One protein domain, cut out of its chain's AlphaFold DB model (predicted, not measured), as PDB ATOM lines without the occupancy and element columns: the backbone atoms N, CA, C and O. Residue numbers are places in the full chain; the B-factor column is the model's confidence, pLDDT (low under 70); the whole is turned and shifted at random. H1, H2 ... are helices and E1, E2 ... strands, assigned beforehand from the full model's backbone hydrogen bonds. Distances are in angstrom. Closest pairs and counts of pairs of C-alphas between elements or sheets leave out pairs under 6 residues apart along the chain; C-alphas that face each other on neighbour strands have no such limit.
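This is residues 16 to 122 of the 123 residues of an uncharacterized protein of Haloferax massiliensis (UniProt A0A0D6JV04). A twisted, curled sheet of five strands forms a long trough, with the small two-stranded sheet E2 and E5 over one face and the short helix H1 near one end. The hairpin E6 and E7 reaches out at the other end. The printed part has 107 residues, in the order E1 H1 E2 E3 E4 E5 E6 E7, mostly strand; the large sheet runs E3 E4 E1 E6 E7, antiparallel throughout. It is elongated, 52 by 31 by 21 A, and only just loose, close to compact, with a radius of gyration of the C-alphas of 15.7 A.

Inner strand E1, residues 16 to 24, is antiparallel to E6, residues 93 to 104, at 167 degrees; N 20 and O 99 are 2.9 A apart. On its other side is E4, residues 60 to 70, with N 21 and O 67 at 2.8 A. Edge strand E3, residues 49 to 58, forms a hairpin with E4, with N 52 and O 66 at 3.0 A. Edge strand E7, residues 111 to 121, forms a hairpin with E6, with N 98 and O 116 at 2.8 A. E2, residues 37 to 40, and E5, residues 82 to 85, are antiparallel, with N 39 and O 83 at 2.8 A. The closest C-alphas of E2 and E4, Tyr 38 and Phe 65, are 7.2 A apart. E5 and E4 are apart. H1, residues 27 to 33, is on the large sheet at a height of 6.5 A, over none of its strands; its closest C-alpha pair with E4 is Asn 27 and His 62, 7.1 A. Every O i to N i+4 pair in H1 is within hydrogen-bond range.

E1 begins at C-alpha 16 (-14.397, 35.013, 33.175) and E7 ends at C-alpha 121 (-27.643, 33.584, 58.123). E6 spans 36.4 A, E7 32.5 A, E4 29.9 A, E3 27.6 A and E1 24.8 A.

The farthest C-alphas, Gln 88 and Thr 107, are 53.2 A apart. The printed part has no cut. The link E4 to E5 is long, 11 residues. Mean pLDDT of the printed part is 80.7; residues 43 to 47, 57 to 61 and 73 to 77 are under 70.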
ATOM      1  N   LEU A  16     -14.412  34.686  31.756       80.44
ATOM      2  CA  LEU A  16     -14.397  35.013  33.175       80.44
ATOM      3  C   LEU A  16     -12.949  35.128  33.669       80.44
ATOM      4  O   LEU A  16     -12.195  34.157  33.614       80.44
ATOM      5  N   ASP A  17     -12.568  36.306  34.154       84.56
ATOM      6  CA  ASP A  17     -11.187  36.581  34.557       84.56
ATOM      7  C   ASP A  17     -10.996  36.476  36.057       84.56
ATOM      8  O   ASP A  17     -10.007  35.901  36.498       84.56
ATOM      9  N   GLN A  18     -11.931  37.026  36.833       88.00
ATOM     10  CA  GLN A  18     -11.787  37.115  38.278       88.00
ATOM     11  C   GLN A  18     -13.123  36.910  38.986       88.00
ATOM     12  O   GLN A  18     -14.170  37.421  38.573       88.00
ATOM     13  N   PHE A  19     -13.066  36.191  40.098       87.19
ATOM     14  CA  PHE A  19     -14.137  36.092  41.076       87.19
ATOM     15  C   PHE A  19     -13.587  36.437  42.448       87.19
ATOM     16  O   PHE A  19     -12.654  35.797  42.932       87.19
ATOM     17  N   THR A  20     -14.239  37.383  43.110       89.88
ATOM     18  CA  THR A  20     -13.918  37.760  44.480       89.88
ATOM     19  C   THR A  20     -15.149  37.575  45.355       89.88
ATOM     20  O   THR A  20     -16.216  38.119  45.069       89.88
ATOM     21  N   ALA A  21     -15.000  36.846  46.459       88.94
ATOM     22  CA  ALA A  21     -16.001  36.731  47.512       88.94
ATOM     23  C   ALA A  21     -15.436  37.274  48.823       88.94
ATOM     24  O   ALA A  21     -14.342  36.908  49.250       88.94
ATOM     25  N   THR A  22     -16.194  38.135  49.487       90.50
ATOM     26  CA  THR A  22     -15.798  38.771  50.741       90.50
ATOM     27  C   THR A  22     -16.788  38.416  51.836       90.50
ATOM     28  O   THR A  22     -17.995  38.490  51.629       90.50
ATOM     29  N   PHE A  23     -16.278  38.070  53.014       88.62
ATOM     30  CA  PHE A  23     -17.062  37.738  54.198       88.62
ATOM     31  C   PHE A  23     -16.599  38.571  55.388       88.62
ATOM     32  O   PHE A  23     -15.402  38.685  55.667       88.62
ATOM     33  N   ALA A  24     -17.544  39.140  56.124       88.88
ATOM     34  CA  ALA A  24     -17.272  39.918  57.319       88.88
ATOM     35  C   ALA A  24     -18.283  39.587  58.414       88.88
ATOM     36  O   ALA A  24     -19.467  39.385  58.157       88.88
ATOM     37  N   THR A  25     -17.825  39.550  59.660       88.69
ATOM     38  CA  THR A  25     -18.743  39.501  60.800       88.69
ATOM     39  C   THR A  25     -19.383  40.872  61.010       88.69
ATOM     40  O   THR A  25     -18.708  41.880  60.783       88.69
ATOM     41  N   PRO A  26     -20.619  40.942  61.532       86.81
ATOM     42  CA  PRO A  26     -21.188  42.191  62.018       86.81
ATOM     43  C   PRO A  26     -20.237  42.892  62.992       86.81
ATOM     44  O   PRO A  26     -19.548  42.236  63.779       86.81
ATOM     45  N   ASN A  27     -20.227  44.225  62.971       84.00
ATOM     46  CA  ASN A  27     -19.296  45.006  63.785       84.00
ATOM     47  C   ASN A  27     -19.419  44.681  65.278       84.00
ATOM     48  O   ASN A  27     -18.419  44.467  65.956       84.00
ATOM     49  N   THR A  28     -20.659  44.535  65.748       85.69
ATOM     50  CA  THR A  28     -20.987  44.174  67.131       85.69
ATOM     51  C   THR A  28     -20.378  42.843  67.561       85.69
ATOM     52  O   THR A  28     -19.922  42.724  68.693       85.69
ATOM     53  N   TYR A  29     -20.339  41.853  66.666       86.62
ATOM     54  CA  TYR A  29     -19.711  40.567  66.948       86.62
ATOM     55  C   TYR A  29     -18.195  40.722  67.082       86.62
ATOM     56  O   TYR A  29     -17.608  40.228  68.043       86.62
ATOM     57  N   PHE A  30     -17.563  41.426  66.138       84.25
ATOM     58  CA  PHE A  30     -16.114  41.627  66.146       84.25
ATOM     59  C   PHE A  30     -15.645  42.362  67.407       84.25
ATOM     60  O   PHE A  30     -14.642  41.983  68.004       84.25
ATOM     61  N   ASP A  31     -16.396  43.367  67.855       84.38
ATOM     62  CA  ASP A  31     -16.062  44.129  69.060       84.38
ATOM     63  C   ASP A  31     -16.143  43.274  70.340       84.38
ATOM     64  O   ASP A  31     -15.411  43.518  71.298       84.38
ATOM     65  N   GLN A  32     -17.018  42.264  70.362       87.44
ATOM     66  CA  GLN A  32     -17.249  41.399  71.527       87.44
ATOM     67  C   GLN A  32     -16.359  40.152  71.546       87.44
ATOM     68  O   GLN A  32     -15.878  39.753  72.606       87.44
ATOM     69  N   HIS A  33     -16.157  39.530  70.387       85.81
ATOM     70  CA  HIS A  33     -15.532  38.210  70.258       85.81
ATOM     71  C   HIS A  33     -14.234  38.232  69.444       85.81
ATOM     72  O   HIS A  33     -13.500  37.244  69.413       85.81
ATOM     73  N   GLY A  34     -13.917  39.354  68.798       82.12
ATOM     74  CA  GLY A  34     -12.755  39.490  67.934       82.12
ATOM     75  C   GLY A  34     -12.932  38.822  66.571       82.12
ATOM     76  O   GLY A  34     -14.016  38.766  65.992       82.12
ATOM     77  N   GLN A  35     -11.812  38.356  66.018       80.81
ATOM     78  CA  GLN A  35     -11.725  37.846  64.653       80.81
ATOM     79  C   GLN A  35     -12.167  36.381  64.552       80.81
ATOM     80  O   GLN A  35     -11.607  35.521  65.227       80.81
ATOM     81  N   LEU A  36     -13.061  36.080  63.605       85.19
ATOM     82  CA  LEU A  36     -13.294  34.703  63.167       85.19
ATOM     83  C   LEU A  36     -12.175  34.200  62.257       85.19
ATOM     84  O   LEU A  36     -11.699  34.925  61.377       85.19
ATOM     85  N   THR A  37     -11.816  32.931  62.439       86.62
ATOM     86  CA  THR A  37     -10.908  32.218  61.538       86.62
ATOM     87  C   THR A  37     -11.718  31.445  60.508       86.62
ATOM     88  O   THR A  37     -12.425  30.497  60.848       86.62
ATOM     89  N   TYR A  38     -11.585  31.837  59.245       86.38
ATOM     90  CA  TYR A  38     -12.191  31.155  58.107       86.38
ATOM     91  C   TYR A  38     -11.181  30.215  57.457       86.38
ATOM     92  O   TYR A  38     -10.023  30.584  57.252       86.38
ATOM     93  N   LEU A  39     -11.629  29.013  57.111       84.31
ATOM     94  CA  LEU A  39     -10.918  28.080  56.250       84.31
ATOM     95  C   LEU A  39     -11.762  27.780  55.026       84.31
ATOM     96  O   LEU A  39     -12.934  27.424  55.141       84.31
ATOM     97  N   VAL A  40     -11.140  27.876  53.862       84.19
ATOM     98  CA  VAL A  40     -11.766  27.578  52.580       84.19
ATOM     99  C   VAL A  40     -10.852  26.634  51.822       84.19
ATOM    100  O   VAL A  40      -9.635  26.804  51.844       84.19
ATOM    101  N   SER A  41     -11.435  25.630  51.171       78.12
ATOM    102  CA  SER A  41     -10.689  24.818  50.207       78.12
ATOM    103  C   SER A  41     -10.850  25.400  48.803       78.12
ATOM    104  O   SER A  41     -11.971  25.785  48.458       78.12
ATOM    105  N   PRO A  42      -9.778  25.441  47.993       72.12
ATOM    106  CA  PRO A  42      -9.873  25.901  46.615       72.12
ATOM    107  C   PRO A  42     -10.931  25.084  45.859       72.12
ATOM    108  O   PRO A  42     -11.001  23.862  46.052       72.12
ATOM    109  N   PRO A  43     -11.744  25.711  44.991       68.75
ATOM    110  CA  PRO A  43     -12.553  24.953  44.055       68.75
ATOM    111  C   PRO A  43     -11.637  24.086  43.181       68.75
ATOM    112  O   PRO A  43     -10.507  24.460  42.857       68.75
ATOM    113  N   THR A  44     -12.100  22.878  42.861       59.31
ATOM    114  CA  THR A  44     -11.304  21.851  42.176       59.31
ATOM    115  C   THR A  44     -10.636  22.423  40.916       59.31
ATOM    116  O   THR A  44     -11.341  22.792  39.984       59.31
ATOM    117  N   ARG A  45      -9.291  22.412  40.864       56.34
ATOM    118  CA  ARG A  45      -8.435  22.833  39.726       56.34
ATOM    119  C   ARG A  45      -8.210  24.343  39.508       56.34
ATOM    120  O   ARG A  45      -8.068  24.749  38.361       56.34
ATOM    121  N   SER A  46      -8.107  25.156  40.559       61.25
ATOM    122  CA  SER A  46      -7.612  26.537  40.414       61.25
ATOM    123  C   SER A  46      -6.251  26.710  41.089       61.25
ATOM    124  O   SER A  46      -6.179  26.783  42.315       61.25
ATOM    125  N   ASP A  47      -5.177  26.801  40.300       64.06
ATOM    126  CA  ASP A  47      -3.837  27.181  40.795       64.06
ATOM    127  C   ASP A  47      -3.768  28.674  41.184       64.06
ATOM    128  O   ASP A  47      -2.841  29.125  41.853       64.06
ATOM    129  N   SER A  48      -4.784  29.432  40.780       80.94
ATOM    130  CA  SER A  48      -5.004  30.866  40.972       80.94
ATOM    131  C   SER A  48      -5.881  31.215  42.184       80.94
ATOM    132  O   SER A  48      -6.310  32.356  42.335       80.94
ATOM    133  N   PHE A  49      -6.190  30.241  43.043       85.00
ATOM    134  CA  PHE A  49      -6.996  30.475  44.239       85.00
ATOM    135  C   PHE A  49      -6.168  31.115  45.356       85.00
ATOM    136  O   PHE A  49      -5.168  30.551  45.807       85.00
ATOM    137  N   ASN A  50      -6.648  32.240  45.875       89.31
ATOM    138  CA  ASN A  50      -6.041  32.964  46.980       89.31
ATOM    139  C   ASN A  50      -7.066  33.268  48.076       89.31
ATOM    140  O   ASN A  50      -8.239  33.541  47.825       89.31
ATOM    141  N   THR A  51      -6.605  33.266  49.327       89.62
ATOM    142  CA  THR A  51      -7.399  33.743  50.466       89.62
ATOM    143  C   THR A  51      -6.562  34.627  51.363       89.62
ATOM    144  O   THR A  51      -5.433  34.269  51.707       89.62
ATOM    145  N   TYR A  52      -7.121  35.750  51.793       90.31
ATOM    146  CA  TYR A  52      -6.429  36.698  52.658       90.31
ATOM    147  C   TYR A  52      -7.413  37.509  53.502       90.31
ATOM    148  O   TYR A  52      -8.620  37.491  53.285       90.31
ATOM    149  N   TYR A  53      -6.890  38.229  54.494       88.06
ATOM    150  CA  TYR A  53      -7.673  39.193  55.263       88.06
ATOM    151  C   TYR A  53      -7.330  40.605  54.812       88.06
ATOM    152  O   TYR A  53      -6.169  41.012  54.892       88.06
ATOM    153  N   GLN A  54      -8.340  41.372  54.415       88.19
ATOM    154  CA  GLN A  54      -8.199  42.795  54.120       88.19
ATOM    155  C   GLN A  54      -8.802  43.646  55.235       88.19
ATOM    156  O   GLN A  54      -9.769  43.258  55.892       88.19
ATOM    157  N   ARG A  55      -8.222  44.823  55.473       81.12
ATOM    158  CA  ARG A  55      -8.734  45.785  56.454       81.12
ATOM    159  C   ARG A  55      -9.677  46.760  55.751       81.12
ATOM    160  O   ARG A  55      -9.221  47.536  54.918       81.12
ATOM    161  N   ALA A  56     -10.950  46.773  56.134       71.94
ATOM    162  CA  ALA A  56     -11.890  47.808  55.716       71.94
ATOM    163  C   ALA A  56     -11.752  49.022  56.651       71.94
ATOM    164  O   ALA A  56     -11.868  48.891  57.871       71.94
ATOM    165  N   TRP A  57     -11.449  50.199  56.097       54.84
ATOM    166  CA  TRP A  57     -11.329  51.443  56.864       54.84
ATOM    167  C   TRP A  57     -12.660  52.199  56.865       54.84
ATOM    168  O   TRP A  57     -13.115  52.654  55.821       54.84
ATOM    169  N   GLY A  58     -13.268  52.345  58.046       51.34
ATOM    170  CA  GLY A  58     -14.567  53.007  58.224       51.34
ATOM    171  C   GLY A  58     -14.901  53.323  59.687       51.34
ATOM    172  O   GLY A  58     -16.017  53.079  60.126       51.34
ATOM    173  N   GLY A  59     -13.927  53.816  60.464       50.59
ATOM    174  CA  GLY A  59     -14.107  54.219  61.871       50.59
ATOM    175  C   GLY A  59     -13.675  53.161  62.893       50.59
ATOM    176  O   GLY A  59     -12.896  53.473  63.791       50.59
ATOM    177  N   THR A  60     -14.067  51.902  62.701       57.19
ATOM    178  CA  THR A  60     -13.560  50.737  63.454       57.19
ATOM    179  C   THR A  60     -12.767  49.824  62.518       57.19
ATOM    180  O   THR A  60     -13.071  49.707  61.331       57.19
ATOM    181  N   THR A  61     -11.702  49.194  63.023       60.38
ATOM    182  CA  THR A  61     -10.893  48.259  62.224       60.38
ATOM    183  C   THR A  61     -11.662  46.953  62.041       60.38
ATOM    184  O   THR A  61     -11.553  46.065  62.878       60.38
ATOM    185  N   HIS A  62     -12.397  46.816  60.938       72.75
ATOM    186  CA  HIS A  62     -13.014  45.548  60.552       72.75
ATOM    187  C   HIS A  62     -12.120  44.816  59.556       72.75
ATOM    188  O   HIS A  62     -11.608  45.402  58.597       72.75
ATOM    189  N   ARG A  63     -11.884  43.528  59.806       81.31
ATOM    190  CA  ARG A  63     -11.200  42.653  58.855       81.31
ATOM    191  C   ARG A  63     -12.235  41.852  58.096       81.31
ATOM    192  O   ARG A  63     -13.099  41.211  58.689       81.31
ATOM    193  N   GLN A  64     -12.106  41.881  56.786       88.81
ATOM    194  CA  GLN A  64     -12.914  41.097  55.880       88.81
ATOM    195  C   GLN A  64     -12.057  39.939  55.383       88.81
ATOM    196  O   GLN A  64     -10.893  40.132  55.023       88.81
ATOM    197  N   PHE A  65     -12.614  38.739  55.417       90.56
ATOM    198  CA  PHE A  65     -12.018  37.582  54.775       90.56
ATOM    199  C   PHE A  65     -12.330  37.646  53.285       90.56
ATOM    200  O   PHE A  65     -13.490  37.784  52.909       90.56
ATOM    201  N   VAL A  66     -11.297  37.563  52.459       91.75
ATOM    202  CA  VAL A  66     -11.395  37.619  51.006       91.75
ATOM    203  C   VAL A  66     -10.977  36.279  50.442       91.75
ATOM    204  O   VAL A  66      -9.942  35.724  50.816       91.75
ATOM    205  N   MET A  67     -11.795  35.794  49.529       90.44
ATOM    206  CA  MET A  67     -11.497  34.723  48.605       90.44
ATOM    207  C   MET A  67     -11.406  35.322  47.220       90.44
ATOM    208  O   MET A  67     -12.291  36.074  46.820       90.44
ATOM    209  N   ASP A  68     -10.358  34.961  46.507       90.62
ATOM    210  CA  ASP A  68     -10.072  35.491  45.192       90.62
ATOM    211  C   ASP A  68      -9.635  34.357  44.274       90.62
ATOM    212  O   ASP A  68      -8.889  33.462  44.682       90.62
ATOM    213  N   ILE A  69     -10.169  34.353  43.062       86.94
ATOM    214  CA  ILE A  69      -9.896  33.339  42.054       86.94
ATOM    215  C   ILE A  69      -9.660  34.069  40.746       86.94
ATOM    216  O   ILE A  69     -10.594  34.649  40.195       86.94
ATOM    217  N   ASP A  70      -8.429  34.003  40.257       84.81
ATOM    218  CA  ASP A  70      -8.080  34.512  38.934       84.81
ATOM    219  C   ASP A  70      -8.201  33.411  37.871       84.81
ATOM    220  O   ASP A  70      -8.252  32.222  38.188       84.81
ATOM    221  N   ASP A  71      -8.197  33.799  36.600       75.25
ATOM    222  CA  ASP A  71      -8.174  32.909  35.434       75.25
ATOM    223  C   ASP A  71      -9.196  31.771  35.532       75.25
ATOM    224  O   ASP A  71      -8.865  30.581  35.502       75.25
ATOM    225  N   ILE A  72     -10.470  32.139  35.678       73.50
ATOM    226  CA  ILE A  72     -11.562  31.176  35.810       73.50
ATOM    227  C   ILE A  72     -11.867  30.609  34.425       73.50
ATOM    228  O   ILE A  72     -12.846  30.946  33.769       73.50
ATOM    229  N   GLY A  73     -10.994  29.718  33.961       59.84
ATOM    230  CA  GLY A  73     -11.106  28.999  32.693       59.84
ATOM    231  C   GLY A  73     -12.200  27.927  32.683       59.84
ATOM    232  O   GLY A  73     -12.054  26.923  31.988       59.84
ATOM    233  N   LEU A  74     -13.253  28.087  33.486       57.00
ATOM    234  CA  LEU A  74     -14.340  27.127  33.635       57.00
ATOM    235  C   LEU A  74     -15.688  27.812  33.422       57.00
ATOM    236  O   LEU A  74     -16.096  28.663  34.210       57.00
ATOM    237  N   ASP A  75     -16.412  27.349  32.407       57.38
ATOM    238  CA  ASP A  75     -17.849  27.569  32.297       57.38
ATOM    239  C   ASP A  75     -18.556  26.766  33.399       57.38
ATOM    240  O   ASP A  75     -18.380  25.546  33.505       57.38
ATOM    241  N   GLY A  76     -19.366  27.423  34.232       59.47
ATOM    242  CA  GLY A  76     -20.200  26.734  35.218       59.47
ATOM    243  C   GLY A  76     -20.395  27.482  36.532       59.47
ATOM    244  O   GLY A  76     -20.170  28.680  36.642       59.47
ATOM    245  N   THR A  77     -20.855  26.747  37.544       66.50
ATOM    246  CA  THR A  77     -21.106  27.269  38.892       66.50
ATOM    247  C   THR A  77     -19.864  27.113  39.766       66.50
ATOM    248  O   THR A  77     -19.373  25.999  39.954       66.50
ATOM    249  N   ILE A  78     -19.395  28.208  40.368       70.31
ATOM    250  CA  ILE A  78     -18.309  28.175  41.355       70.31
ATOM    251  C   ILE A  78     -18.878  27.708  42.700       70.31
ATOM    252  O   ILE A  78     -19.749  28.355  43.279       70.31
ATOM    253  N   GLN A  79     -18.376  26.582  43.209       73.75
ATOM    254  CA  GLN A  79     -18.720  26.060  44.532       73.75
ATOM    255  C   GLN A  79     -17.454  25.887  45.366       73.75
ATOM    256  O   GLN A  79     -16.497  25.254  44.925       73.75
ATOM    257  N   PHE A  80     -17.466  26.409  46.590       74.19
ATOM    258  CA  PHE A  80     -16.365  26.264  47.536       74.19
ATOM    259  C   PHE A  80     -16.903  25.937  48.938       74.19
ATOM    260  O   PHE A  80     -17.868  26.559  49.393       74.19
ATOM    261  N   PRO A  81     -16.306  24.970  49.654       77.50
ATOM    262  CA  PRO A  81     -16.625  24.754  51.055       77.50
ATOM    263  C   PRO A  81     -15.954  25.838  51.906       77.50
ATOM    264  O   PRO A  81     -14.759  26.105  51.751       77.50
ATOM    265  N   PHE A  82     -16.702  26.421  52.842       80.88
ATOM    266  CA  PHE A  82     -16.163  27.325  53.857       80.88
ATOM    267  C   PHE A  82     -16.452  26.782  55.260       80.88
ATOM    268  O   PHE A  82     -17.503  26.195  55.512       80.88
ATOM    269  N   VAL A  83     -15.498  26.955  56.172       84.75
ATOM    270  CA  VAL A  83     -15.563  26.492  57.562       84.75
ATOM    271  C   VAL A  83     -15.102  27.615  58.480       84.75
ATOM    272  O   VAL A  83     -14.097  28.269  58.211       84.75
ATOM    273  N   ILE A  84     -15.805  27.804  59.593       86.50
ATOM    274  CA  ILE A  84     -15.392  28.706  60.670       86.50
ATOM    275  C   ILE A  84     -14.765  27.854  61.769       86.50
ATOM    276  O   ILE A  84     -15.397  26.921  62.265       86.50
ATOM    277  N   ARG A  85     -13.511  28.142  62.125       83.50
ATOM    278  CA  ARG A  85     -12.793  27.422  63.184       83.50
ATOM    279  C   ARG A  85     -12.832  28.151  64.511       83.50
ATOM    280  O   ARG A  85     -12.705  29.373  64.556       83.50
ATOM    281  N   ASP A  86     -12.964  27.342  65.560       77.00
ATOM    282  CA  ASP A  86     -12.858  27.722  66.967       77.00
ATOM    283  C   ASP A  86     -13.633  29.005  67.339       77.00
ATOM    284  O   ASP A  86     -13.084  29.872  68.026       77.00
ATOM    285  N   PRO A  87     -14.901  29.178  66.893       78.25
ATOM    286  CA  PRO A  87     -15.658  30.366  67.258       78.25
ATOM    287  C   PRO A  87     -15.987  30.323  68.755       78.25
ATOM    288  O   PRO A  87     -16.557  29.346  69.238       78.25
ATOM    289  N   GLN A  88     -15.684  31.396  69.497       77.81
ATOM    290  CA  GLN A  88     -16.163  31.535  70.883       77.81
ATOM    291  C   GLN A  88     -17.698  31.520  70.948       77.81
ATOM    292  O   GLN A  88     -18.286  30.906  71.834       77.81
ATOM    293  N   ALA A  89     -18.327  32.195  69.990       84.12
ATOM    294  CA  ALA A  89     -19.750  32.151  69.684       84.12
ATOM    295  C   ALA A  89     -19.889  32.300  68.165       84.12
ATOM    296  O   ALA A  89     -19.076  32.995  67.565       84.12
ATOM    297  N   LEU A  90     -20.864  31.675  67.513       84.56
ATOM    298  CA  LEU A  90     -21.130  31.975  66.102       84.56
ATOM    299  C   LEU A  90     -21.990  33.246  66.013       84.56
ATOM    300  O   LEU A  90     -22.947  33.367  66.782       84.56
ATOM    301  N   PRO A  91     -21.675  34.205  65.123       85.81
ATOM    302  CA  PRO A  91     -22.602  35.295  64.848       85.81
ATOM    303  C   PRO A  91     -23.878  34.726  64.219       85.81
ATOM    304  O   PRO A  91     -23.823  33.704  63.545       85.81
ATOM    305  N   SER A  92     -25.021  35.393  64.400       85.94
ATOM    306  CA  SER A  92     -26.269  34.980  63.739       85.94
ATOM    307  C   SER A  92     -26.219  35.189  62.225       85.94
ATOM    308  O   SER A  92     -26.859  34.456  61.478       85.94
ATOM    309  N   THR A  93     -25.435  36.172  61.768       88.50
ATOM    310  CA  THR A  93     -25.252  36.476  60.350       88.50
ATOM    311  C   THR A  93     -23.803  36.835  60.012       88.50
ATOM    312  O   THR A  93     -23.051  37.305  60.867       88.50
ATOM    313  N   LEU A  94     -23.400  36.648  58.754       88.69
ATOM    314  CA  LEU A  94     -22.230  37.282  58.142       88.69
ATOM    315  C   LEU A  94     -22.694  38.282  57.093       88.69
ATOM    316  O   LEU A  94     -23.659  38.038  56.377       88.69
ATOM    317  N   GLN A  95     -21.968  39.378  56.945       88.81
ATOM    318  CA  GLN A  95     -22.043  40.212  55.753       88.81
ATOM    319  C   GLN A  95     -21.233  39.540  54.647       88.81
ATOM    320  O   GLN A  95     -20.108  39.093  54.886       88.81
ATOM    321  N   CYS A  96     -21.789  39.479  53.445       88.00
ATOM    322  CA  CYS A  96     -21.115  38.905  52.292       88.00
ATOM    323  C   CYS A  96     -21.246  39.807  51.066       88.00
ATOM    324  O   CYS A  96     -22.294  40.412  50.845       88.00
ATOM    325  N   SER A  97     -20.199  39.874  50.250       89.50
ATOM    326  CA  SER A  97     -20.243  40.512  48.934       89.50
ATOM    327  C   SER A  97     -19.473  39.702  47.905       89.50
ATOM    328  O   SER A  97     -18.544  38.968  48.240       89.50
ATOM    329  N   PHE A  98     -19.879  39.839  46.650       87.25
ATOM    330  CA  PHE A  98     -19.358  39.078  45.525       87.25
ATOM    331  C   PHE A  98     -19.099  40.020  44.363       87.25
ATOM    332  O   PHE A  98     -19.848  40.973  44.150       87.25
ATOM    333  N   SER A  99     -18.039  39.748  43.616       89.19
ATOM    334  CA  SER A  99     -17.687  40.462  42.399       89.19
ATOM    335  C   SER A  99     -17.196  39.468  41.362       89.19
ATOM    336  O   SER A  99     -16.447  38.545  41.676       89.19
ATOM    337  N   VAL A 100     -17.635  39.670  40.130       86.62
ATOM    338  CA  VAL A 100     -17.347  38.844  38.964       86.62
ATOM    339  C   VAL A 100     -16.862  39.790  37.880       86.62
ATOM    340  O   VAL A 100     -17.565  40.744  37.547       86.62
ATOM    341  N   GLN A 101     -15.677  39.541  37.344       88.50
ATOM    342  CA  GLN A 101     -15.101  40.313  36.252       88.50
ATOM    343  C   GLN A 101     -14.915  39.420  35.034       88.50
ATOM    344  O   GLN A 101     -14.372  38.319  35.146       88.50
ATOM    345  N   ALA A 102     -15.348  39.906  33.876       86.12
ATOM    346  CA  ALA A 102     -15.182  39.221  32.607       86.12
ATOM    347  C   ALA A 102     -14.656  40.173  31.533       86.12
ATOM    348  O   ALA A 102     -15.078  41.328  31.472       86.12
ATOM    349  N   THR A 103     -13.789  39.679  30.658       87.12
ATOM    350  CA  THR A 103     -13.185  40.462  29.577       87.12
ATOM    351  C   THR A 103     -13.458  39.813  28.235       87.12
ATOM    352  O   THR A 103     -13.297  38.606  28.044       87.12
ATOM    353  N   GLU A 104     -13.882  40.633  27.284       86.50
ATOM    354  CA  GLU A 104     -14.021  40.244  25.893       86.50
ATOM    355  C   GLU A 104     -12.649  40.150  25.214       86.50
ATOM    356  O   GLU A 104     -11.784  41.014  25.350       86.50
ATOM    357  N   SER A 105     -12.454  39.096  24.425       76.81
ATOM    358  CA  SER A 105     -11.220  38.896  23.660       76.81
ATOM    359  C   SER A 105     -11.171  39.790  22.409       76.81
ATOM    360  O   SER A 105     -12.077  39.738  21.582       76.81
ATOM    361  N   GLY A 106     -10.079  40.534  22.182       75.88
ATOM    362  CA  GLY A 106      -9.825  41.244  20.914       75.88
ATOM    363  C   GLY A 106      -9.214  42.641  21.067       75.88
ATOM    364  O   GLY A 106      -9.056  43.147  22.170       75.88
ATOM    365  N   THR A 107      -8.877  43.291  19.944       71.88
ATOM    366  CA  THR A 107      -8.226  44.626  19.905       71.88
ATOM    367  C   THR A 107      -9.066  45.746  20.536       71.88
ATOM    368  O   THR A 107      -8.519  46.776  20.921       71.88
ATOM    369  N   PHE A 108     -10.380  45.543  20.651       77.50
ATOM    370  CA  PHE A 108     -11.330  46.459  21.293       77.50
ATOM    371  C   PHE A 108     -12.083  45.791  22.450       77.50
ATOM    372  O   PHE A 108     -13.183  46.223  22.775       77.50
ATOM    373  N   GLY A 109     -11.519  44.722  23.024       77.44
ATOM    374  CA  GLY A 109     -12.156  43.975  24.101       77.44
ATOM    375  C   GLY A 109     -12.527  44.867  25.285       77.44
ATOM    376  O   GLY A 109     -11.735  45.713  25.709       77.44
ATOM    377  N   GLU A 110     -13.739  44.685  25.800       86.50
ATOM    378  CA  GLU A 110     -14.261  45.380  26.972       86.50
ATOM    379  C   GLU A 110     -14.194  44.487  28.211       86.50
ATOM    380  O   GLU A 110     -14.416  43.279  28.144       86.50
ATOM    381  N   THR A 111     -13.942  45.104  29.361       88.94
ATOM    382  CA  THR A 111     -14.028  44.452  30.664       88.94
ATOM    383  C   THR A 111     -15.296  44.891  31.383       88.94
ATOM    384  O   THR A 111     -15.511  46.083  31.606       88.94
ATOM    385  N   VAL A 112     -16.113  43.922  31.790       86.94
ATOM    386  CA  VAL A 112     -17.354  44.131  32.538       86.94
ATOM    387  C   VAL A 112     -17.232  43.549  33.939       86.94
ATOM    388  O   VAL A 112     -16.666  42.474  34.135       86.94
ATOM    389  N   THR A 113     -17.800  44.255  34.915       89.50
ATOM    390  CA  THR A 113     -17.835  43.811  36.308       89.50
ATOM    391  C   THR A 113     -19.269  43.807  36.811       89.50
ATOM    392  O   THR A 113     -19.981  44.804  36.687       89.50
ATOM    393  N   ALA A 114     -19.674  42.698  37.420       85.75
ATOM    394  CA  ALA A 114     -20.935  42.560  38.132       85.75
ATOM    395  C   ALA A 114     -20.652  42.276  39.608       85.75
ATOM    396  O   ALA A 114     -19.788  41.462  39.931       85.75
ATOM    397  N   SER A 115     -21.377  42.931  40.510       88.12
ATOM    398  CA  SER A 115     -21.221  42.729  41.947       88.12
ATOM    399  C   SER A 115     -22.556  42.751  42.676       88.12
ATOM    400  O   SER A 115     -23.513  43.384  42.230       88.12
ATOM    401  N   ASP A 116     -22.611  42.038  43.799       86.12
ATOM    402  CA  ASP A 116     -23.773  41.988  44.686       86.12
ATOM    403  C   ASP A 116     -23.335  41.834  46.150       86.12
ATOM    404  O   ASP A 116     -22.203  41.435  46.447       86.12
ATOM    405  N   SER A 117     -24.215  42.173  47.088       88.06
ATOM    406  CA  SER A 117     -23.951  42.076  48.524       88.06
ATOM    407  C   SER A 117     -25.203  41.724  49.317       88.06
ATOM    408  O   SER A 117     -26.316  42.084  48.947       88.06
ATOM    409  N   GLY A 118     -25.019  41.051  50.448       87.25
ATOM    410  CA  GLY A 118     -26.115  40.623  51.304       87.25
ATOM    411  C   GLY A 118     -25.647  40.094  52.653       87.25
ATOM    412  O   GLY A 118     -24.534  40.373  53.109       87.25
ATOM    413  N   THR A 119     -26.520  39.324  53.294       88.12
ATOM    414  CA  THR A 119     -26.249  38.678  54.579       88.12
ATOM    415  C   THR A 119     -26.443  37.171  54.484       88.12
ATOM    416  O   THR A 119     -27.455  36.696  53.977       88.12
ATOM    417  N   PHE A 120     -25.475  36.423  55.002       83.38
ATOM    418  CA  PHE A 120     -25.551  34.982  55.208       83.38
ATOM    419  C   PHE A 120     -26.046  34.716  56.628       83.38
ATOM    420  O   PHE A 120     -25.400  35.162  57.569       83.38
ATOM    421  N   GLU A 121     -27.147  33.993  56.801       84.44
ATOM    422  CA  GLU A 121     -27.643  33.584  58.123       84.44
ATOM    423  C   GLU A 121     -27.196  32.148  58.428       84.44
ATOM    424  O   GLU A 121     -27.175  31.298  57.532       84.44
ATOM    425  N   PHE A 122     -26.799  31.886  59.675       73.69
ATOM    426  CA  PHE A 122     -26.519  30.524  60.132       73.69
ATOM    427  C   PHE A 122     -27.822  29.898  60.633       73.69
ATOM    428  O   PHE A 122     -28.409  30.411  61.584       73.69
TER     429      PHE A 122